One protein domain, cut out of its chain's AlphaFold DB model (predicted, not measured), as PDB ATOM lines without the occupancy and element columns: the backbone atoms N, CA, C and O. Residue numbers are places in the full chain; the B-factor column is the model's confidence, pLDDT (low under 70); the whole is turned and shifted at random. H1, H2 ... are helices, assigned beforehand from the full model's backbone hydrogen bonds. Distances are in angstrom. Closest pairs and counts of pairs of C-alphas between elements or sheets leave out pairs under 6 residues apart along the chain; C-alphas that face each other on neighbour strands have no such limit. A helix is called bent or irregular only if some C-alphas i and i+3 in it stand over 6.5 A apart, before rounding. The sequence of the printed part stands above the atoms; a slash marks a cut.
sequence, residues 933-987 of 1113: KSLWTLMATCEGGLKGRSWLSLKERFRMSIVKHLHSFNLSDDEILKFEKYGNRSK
ATOM      1  N   LYS A 933     150.672 195.566 236.639       89.25
ATOM      2  CA  LYS A 933     150.918 196.708 235.728       89.25
ATOM      3  C   LYS A 933     150.480 198.050 236.345       89.25
ATOM      4  O   LYS A 933     151.035 199.083 235.977       89.25
ATOM      5  N   SER A 934     149.501 198.024 237.251       84.81
ATOM      6  CA  SER A 934     148.955 199.182 237.969       84.81
ATOM      7  C   SER A 934     150.049 199.997 238.654       84.81
ATOM      8  O   SER A 934     150.242 201.142 238.257       84.81
ATOM      9  N   LEU A 935     150.826 199.402 239.567       92.19
ATOM     10  CA  LEU A 935     151.872 200.100 240.329       92.19
ATOM     11  C   LEU A 935     152.890 200.802 239.413       92.19
ATOM     12  O   LEU A 935     153.094 202.008 239.504       92.19
ATOM     13  N   TRP A 936     153.454 200.081 238.439       94.50
ATOM     14  CA  TRP A 936     154.419 200.653 237.487       94.50
ATOM     15  C   TRP A 936     153.811 201.718 236.562       94.50
ATOM     16  O   TRP A 936     154.549 202.518 235.990       94.50
ATOM     17  N   THR A 937     152.486 201.723 236.378       89.88
ATOM     18  CA  THR A 937     151.777 202.790 235.653       89.88
ATOM     19  C   THR A 937     151.562 203.998 236.562       89.88
ATOM     20  O   THR A 937     151.833 205.109 236.127       89.88
ATOM     21  N   LEU A 938     151.177 203.779 237.824       90.88
ATOM     22  CA  LEU A 938     151.005 204.814 238.843       90.88
ATOM     23  C   LEU A 938     152.314 205.592 239.059       90.88
ATOM     24  O   LEU A 938     152.326 206.810 238.901       90.88
ATOM     25  N   MET A 939     153.439 204.898 239.271       91.50
ATOM     26  CA  MET A 939     154.777 205.508 239.393       91.50
ATOM     27  C   MET A 939     155.255 206.232 238.117       91.50
ATOM     28  O   MET A 939     156.171 207.046 238.180       91.50
ATOM     29  N   ALA A 940     154.662 205.948 236.952       90.69
ATOM     30  CA  ALA A 940     154.955 206.649 235.697       90.69
ATOM     31  C   ALA A 940     154.086 207.909 235.485       90.69
ATOM     32  O   ALA A 940     154.416 208.739 234.629       90.69
ATOM     33  N   THR A 941     152.979 208.041 236.228       85.31
ATOM     34  CA  THR A 941     151.999 209.137 236.111       85.31
ATOM     35  C   THR A 941     151.971 210.090 237.306       85.31
ATOM     36  O   THR A 941     151.595 211.244 237.115       85.31
ATOM     37  N   CYS A 942     152.361 209.632 238.500       83.75
ATOM     38  CA  CYS A 942     152.490 210.472 239.694       83.75
ATOM     39  C   CYS A 942     153.588 211.534 239.532       83.75
ATOM     40  O   CYS A 942     154.408 211.488 238.608       83.75
ATOM     41  N   GLU A 943     153.577 212.525 240.418       57.25
ATOM     42  CA  GLU A 943     154.483 213.670 240.347       57.25
ATOM     43  C   GLU A 943     155.799 213.367 241.080       57.25
ATOM     44  O   GLU A 943     155.789 212.813 242.173       57.25
ATOM     45  N   GLY A 944     156.937 213.666 240.441       80.88
ATOM     46  CA  GLY A 944     158.281 213.291 240.905       80.88
ATOM     47  C   GLY A 944     159.230 212.956 239.743       80.88
ATOM     48  O   GLY A 944     158.823 212.972 238.577       80.88
ATOM     49  N   GLY A 945     160.493 212.613 240.036       83.19
ATOM     50  CA  GLY A 945     161.561 212.376 239.036       83.19
ATOM     51  C   GLY A 945     161.343 211.199 238.061       83.19
ATOM     52  O   GLY A 945     162.096 211.004 237.098       83.19
ATOM     53  N   LEU A 946     160.291 210.401 238.268       87.00
ATOM     54  CA  LEU A 946     159.898 209.300 237.383       87.00
ATOM     55  C   LEU A 946     158.898 209.707 236.287       87.00
ATOM     56  O   LEU A 946     158.732 208.961 235.314       87.00
ATOM     57  N   LYS A 947     158.252 210.874 236.416       89.12
ATOM     58  CA  LYS A 947     157.158 211.322 235.544       89.12
ATOM     59  C   LYS A 947     157.590 211.339 234.072       89.12
ATOM     60  O   LYS A 947     158.577 211.963 233.695       89.12
ATOM     61  N   GLY A 948     156.846 210.629 233.220       82.38
ATOM     62  CA  GLY A 948     157.131 210.526 231.781       82.38
ATOM     63  C   GLY A 948     158.081 209.393 231.363       82.38
ATOM     64  O   GLY A 948     158.207 209.123 230.165       82.38
ATOM     65  N   ARG A 949     158.695 208.657 232.301       89.25
ATOM     66  CA  ARG A 949     159.348 207.369 231.995       89.25
ATOM     67  C   ARG A 949     158.261 206.306 231.776       89.25
ATOM     68  O   ARG A 949     157.231 206.317 232.439       89.25
ATOM     69  N   SER A 950     158.446 205.370 230.841       94.00
ATOM     70  CA  SER A 950     157.415 204.346 230.597       94.00
ATOM     71  C   SER A 950     157.390 203.297 231.717       94.00
ATOM     72  O   SER A 950     158.443 202.873 232.189       94.00
ATOM     73  N   TRP A 951     156.198 202.812 232.086       94.75
ATOM     74  CA  TRP A 951     156.017 201.773 233.120       94.75
ATOM     75  C   TRP A 951     156.908 200.537 232.900       94.75
ATOM     76  O   TRP A 951     157.439 199.956 233.844       94.75
ATOM     77  N   LEU A 952     157.116 200.155 231.634       91.81
ATOM     78  CA  LEU A 952     157.973 199.034 231.252       91.81
ATOM     79  C   LEU A 952     159.463 199.364 231.445       91.81
ATOM     80  O   LEU A 952     160.223 198.500 231.870       91.81
ATOM     81  N   SER A 953     159.874 200.610 231.185       93.62
ATOM     82  CA  SER A 953     161.238 201.080 231.454       93.62
ATOM     83  C   SER A 953     161.531 201.179 232.950       93.62
ATOM     84  O   SER A 953     162.649 200.864 233.346       93.62
ATOM     85  N   LEU A 954     160.562 201.597 233.775       94.56
ATOM     86  CA  LEU A 954     160.703 201.593 235.234       94.56
ATOM     87  C   LEU A 954     160.869 200.154 235.743       94.56
ATOM     88  O   LEU A 954     161.869 199.839 236.388       94.56
ATOM     89  N   LYS A 955     159.958 199.258 235.344       94.50
ATOM     90  CA  LYS A 955     159.975 197.843 235.736       94.50
ATOM     91  C   LYS A 955     161.259 197.121 235.324       94.50
ATOM     92  O   LYS A 955     161.831 196.386 236.124       94.50
ATOM     93  N   GLU A 956     161.740 197.327 234.099       90.94
ATOM     94  CA  GLU A 956     162.966 196.665 233.641       90.94
ATOM     95  C   GLU A 956     164.222 197.271 234.287       90.94
ATOM     96  O   GLU A 956     165.137 196.531 234.642       90.94
ATOM     97  N   ARG A 957     164.263 198.591 234.539       87.62
ATOM     98  CA  ARG A 957     165.391 199.240 235.235       87.62
ATOM     99  C   ARG A 957     165.458 198.855 236.713       87.62
ATOM    100  O   ARG A 957     166.558 198.628 237.213       87.62
ATOM    101  N   PHE A 958     164.315 198.676 237.379       93.94
ATOM    102  CA  PHE A 958     164.248 198.076 238.714       93.94
ATOM    103  C   PHE A 958     164.879 196.675 238.710       93.94
ATOM    104  O   PHE A 958     165.823 196.414 239.452       93.94
ATOM    105  N   ARG A 959     164.458 195.796 237.791       90.44
ATOM    106  CA  ARG A 959     164.982 194.418 237.688       90.44
ATOM    107  C   ARG A 959     166.443 194.310 237.250       90.44
ATOM    108  O   ARG A 959     167.106 193.344 237.616       90.44
ATOM    109  N   MET A 960     166.932 195.236 236.426       86.62
ATOM    110  CA  MET A 960     168.293 195.194 235.874       86.62
ATOM    111  C   MET A 960     169.323 195.977 236.688       86.62
ATOM    112  O   MET A 960     170.513 195.684 236.551       86.62
ATOM    113  N   SER A 961     168.886 196.947 237.494       88.75
ATOM    114  CA  SER A 961     169.746 197.830 238.285       88.75
ATOM    115  C   SER A 961     169.450 197.674 239.775       88.75
ATOM    116  O   SER A 961     170.268 197.103 240.482       88.75
ATOM    117  N   ILE A 962     168.268 198.096 240.242       91.69
ATOM    118  CA  ILE A 962     167.949 198.182 241.680       91.69
ATOM    119  C   ILE A 962     168.056 196.807 242.356       91.69
ATOM    120  O   ILE A 962     168.759 196.681 243.349       91.69
ATOM    121  N   VAL A 963     167.506 195.746 241.750       92.31
ATOM    122  CA  VAL A 963     167.590 194.366 242.279       92.31
ATOM    123  C   VAL A 963     169.036 193.852 242.435       92.31
ATOM    124  O   VAL A 963     169.274 192.976 243.253       92.31
ATOM    125  N   LYS A 964     170.024 194.391 241.704       89.25
ATOM    126  CA  LYS A 964     171.448 194.020 241.877       89.25
ATOM    127  C   LYS A 964     172.169 194.819 242.964       89.25
ATOM    128  O   LYS A 964     173.288 194.469 243.323       89.25
ATOM    129  N   HIS A 965     171.558 195.902 243.428       92.75
ATOM    130  CA  HIS A 965     172.130 196.855 244.373       92.75
ATOM    131  C   HIS A 965     171.298 196.954 245.663       92.75
ATOM    132  O   HIS A 965     171.501 197.870 246.440       92.75
ATOM    133  N   LEU A 966     170.394 196.003 245.935       93.06
ATOM    134  CA  LEU A 966     169.562 195.988 247.150       93.06
ATOM    135  C   LEU A 966     170.397 196.107 248.442       93.06
ATOM    136  O   LEU A 966     170.043 196.879 249.325       93.06
ATOM    137  N   HIS A 967     171.557 195.442 248.493       87.88
ATOM    138  CA  HIS A 967     172.514 195.528 249.605       87.88
ATOM    139  C   HIS A 967     173.143 196.923 249.822       87.88
ATOM    140  O   HIS A 967     173.821 197.110 250.825       87.88
ATOM    141  N   SER A 968     172.961 197.899 248.919       90.62
ATOM    142  CA  SER A 968     173.407 199.289 249.125       90.62
ATOM    143  C   SER A 968     172.288 200.246 249.556       90.62
ATOM    144  O   SER A 968     172.545 201.437 249.671       90.62
ATOM    145  N   PHE A 969     171.064 199.757 249.789       87.19
ATOM    146  CA  PHE A 969     169.929 200.562 250.275       87.19
ATOM    147  C   PHE A 969     169.635 200.349 251.774       87.19
ATOM    148  O   PHE A 969     168.545 200.670 252.231       87.19
ATOM    149  N   ASN A 970     170.582 199.785 252.536       91.62
ATOM    150  CA  ASN A 970     170.464 199.489 253.977       91.62
ATOM    151  C   ASN A 970     169.243 198.629 254.384       91.62
ATOM    152  O   ASN A 970     168.881 198.591 255.558       91.62
ATOM    153  N   LEU A 971     168.638 197.915 253.429       92.19
ATOM    154  CA  LEU A 971     167.566 196.946 253.668       92.19
ATOM    155  C   LEU A 971     168.090 195.739 254.460       92.19
ATOM    156  O   LEU A 971     169.233 195.318 254.268       92.19
ATOM    157  N   SER A 972     167.240 195.141 255.294       93.44
ATOM    158  CA  SER A 972     167.564 193.887 255.983       93.44
ATOM    159  C   SER A 972     167.679 192.716 254.999       93.44
ATOM    160  O   SER A 972     167.012 192.693 253.961       93.44
ATOM    161  N   ASP A 973     168.485 191.699 255.322       90.06
ATOM    162  CA  ASP A 973     168.670 190.536 254.437       90.06
ATOM    163  C   ASP A 973     167.343 189.816 254.113       90.06
ATOM    164  O   ASP A 973     167.175 189.315 253.000       90.06
ATOM    165  N   ASP A 974     166.357 189.837 255.021       88.56
ATOM    166  CA  ASP A 974     165.009 189.303 254.778       88.56
ATOM    167  C   ASP A 974     164.206 190.130 253.758       88.56
ATOM    168  O   ASP A 974     163.472 189.572 252.937       88.56
ATOM    169  N   GLU A 975     164.344 191.457 253.748       88.50
ATOM    170  CA  GLU A 975     163.756 192.318 252.712       88.50
ATOM    171  C   GLU A 975     164.449 192.124 251.363       88.50
ATOM    172  O   GLU A 975     163.788 192.031 250.323       88.50
ATOM    173  N   ILE A 976     165.774 191.977 251.368       90.94
ATOM    174  CA  ILE A 976     166.554 191.686 250.164       90.94
ATOM    175  C   ILE A 976     166.137 190.326 249.580       90.94
ATOM    176  O   ILE A 976     165.857 190.238 248.380       90.94
ATOM    177  N   LEU A 977     165.975 189.294 250.416       90.12
ATOM    178  CA  LEU A 977     165.448 187.981 250.028       90.12
ATOM    179  C   LEU A 977     164.026 188.065 249.446       90.12
ATOM    180  O   LEU A 977     163.746 187.423 248.424       90.12
ATOM    181  N   LYS A 978     163.136 188.889 250.025       86.25
ATOM    182  CA  LYS A 978     161.811 189.184 249.441       86.25
ATOM    183  C   LYS A 978     161.961 189.790 248.037       86.25
ATOM    184  O   LYS A 978     161.363 189.277 247.089       86.25
ATOM    185  N   PHE A 979     162.796 190.813 247.844       84.88
ATOM    186  CA  PHE A 979     162.981 191.450 246.530       84.88
ATOM    187  C   PHE A 979     163.654 190.538 245.478       84.88
ATOM    188  O   PHE A 979     163.212 190.494 244.319       84.88
ATOM    189  N   GLU A 980     164.651 189.736 245.860       86.12
ATOM    190  CA  GLU A 980     165.301 188.746 244.987       86.12
ATOM    191  C   GLU A 980     164.325 187.664 244.482       86.12
ATOM    192  O   GLU A 980     164.366 187.273 243.304       86.12
ATOM    193  N   LYS A 981     163.409 187.201 245.347       85.06
ATOM    194  CA  LYS A 981     162.350 186.223 245.027       85.06
ATOM    195  C   LYS A 981     161.494 186.702 243.845       85.06
ATOM    196  O   LYS A 981     161.286 185.937 242.894       85.06
ATOM    197  N   TYR A 982     161.077 187.976 243.820       75.56
ATOM    198  CA  TYR A 982     160.365 188.564 242.670       75.56
ATOM    199  C   TYR A 982     161.254 188.699 241.430       75.56
ATOM    200  O   TYR A 982     160.836 188.337 240.322       75.56
ATOM    201  N   GLY A 983     162.490 189.185 241.599       74.19
ATOM    202  CA  GLY A 983     163.451 189.357 240.507       74.19
ATOM    203  C   GLY A 983     163.674 188.066 239.712       74.19
ATOM    204  O   GLY A 983     163.720 188.085 238.471       74.19
ATOM    205  N   ASN A 984     163.722 186.932 240.418       71.75
ATOM    206  CA  ASN A 984     163.978 185.608 239.862       71.75
ATOM    207  C   ASN A 984     162.724 184.852 239.371       71.75
ATOM    208  O   ASN A 984     162.822 184.164 238.352       71.75
ATOM    209  N   ARG A 985     161.538 185.004 239.989       62.50
ATOM    210  CA  ARG A 985     160.312 184.233 239.639       62.50
ATOM    211  C   ARG A 985     159.970 184.249 238.138       62.50
ATOM    212  O   ARG A 985     159.652 183.207 237.562       62.50
ATOM    213  N   SER A 986     160.110 185.398 237.468       54.81
ATOM    214  CA  SER A 986     159.799 185.529 236.029       54.81
ATOM    215  C   SER A 986     160.806 184.842 235.083       54.81
ATOM    216  O   SER A 986     160.525 184.746 233.887       54.81
ATOM    217  N   LYS A 987     161.960 184.360 235.570       54.44
ATOM    218  CA  LYS A 987     162.882 183.525 234.776       54.44
ATOM    219  C   LYS A 987     162.314 182.104 234.616       54.44
ATOM    220  O   LYS A 987     162.384 181.529 233.531       54.44
TER     221      LYS A 987
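AT A GLANCE: This is residues 933 to 987 of the 1113 residues of the protein "Repressor/activator protein 1 homolog" of Penaeus vannamei (UniProt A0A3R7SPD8). Three helices make an open, bridge-like shape: H2 lies between the other two, its first end packed crosswise on H1 and its last end near H3. A long loop joins H2 to H3, and residues 968 to 974 stick out. The 55 printed residues include three named helices, H1, H2, H3 in that order, and no named strand; the class is all helix. The whole is only just loose, close to compact, with a radius of gyration of the C-alphas of 12.2 A and spans of 32 by 26 by 16 A.

IN THESE COORDINATES: H1, residues 933 to 941, begins at C-alpha 933 (150.918, 196.708, 235.728) and is 12.5 A long. H2, residues 951 to 960, is 14.2 A long. H3, residues 973 to 987, is 21.7 A long and ends at C-alpha 987 (162.882, 183.525, 234.776); it is only just irregular, with C-alphas 983 and 986 6.9 A apart.

HOW THE PARTS SIT: H1 and H2 touch, about perpendicular at 75 degrees; their closest C-alphas, of Trp 936 and Trp 951, are 4.8 A apart. H2 and H3 are close but not clearly touching, at a steep tilt of 66 degrees, opposite ways; their closest C-alphas, of Arg 959 and Gly 983, are 6.0 A apart. H1 and H3 are apart. Every O i to N i+4 pair is within hydrogen-bond range in H2, against 4 of 5 in H1 and 8 of 11 in H3.

THE WHOLE: The C-alphas farthest apart, of Gly 948 and Asp 973, are 32.3 A apart. The printed part has no cut; the link from H2 to H3 is long. Residue 943 and residues 985 to 987 have pLDDT under 70.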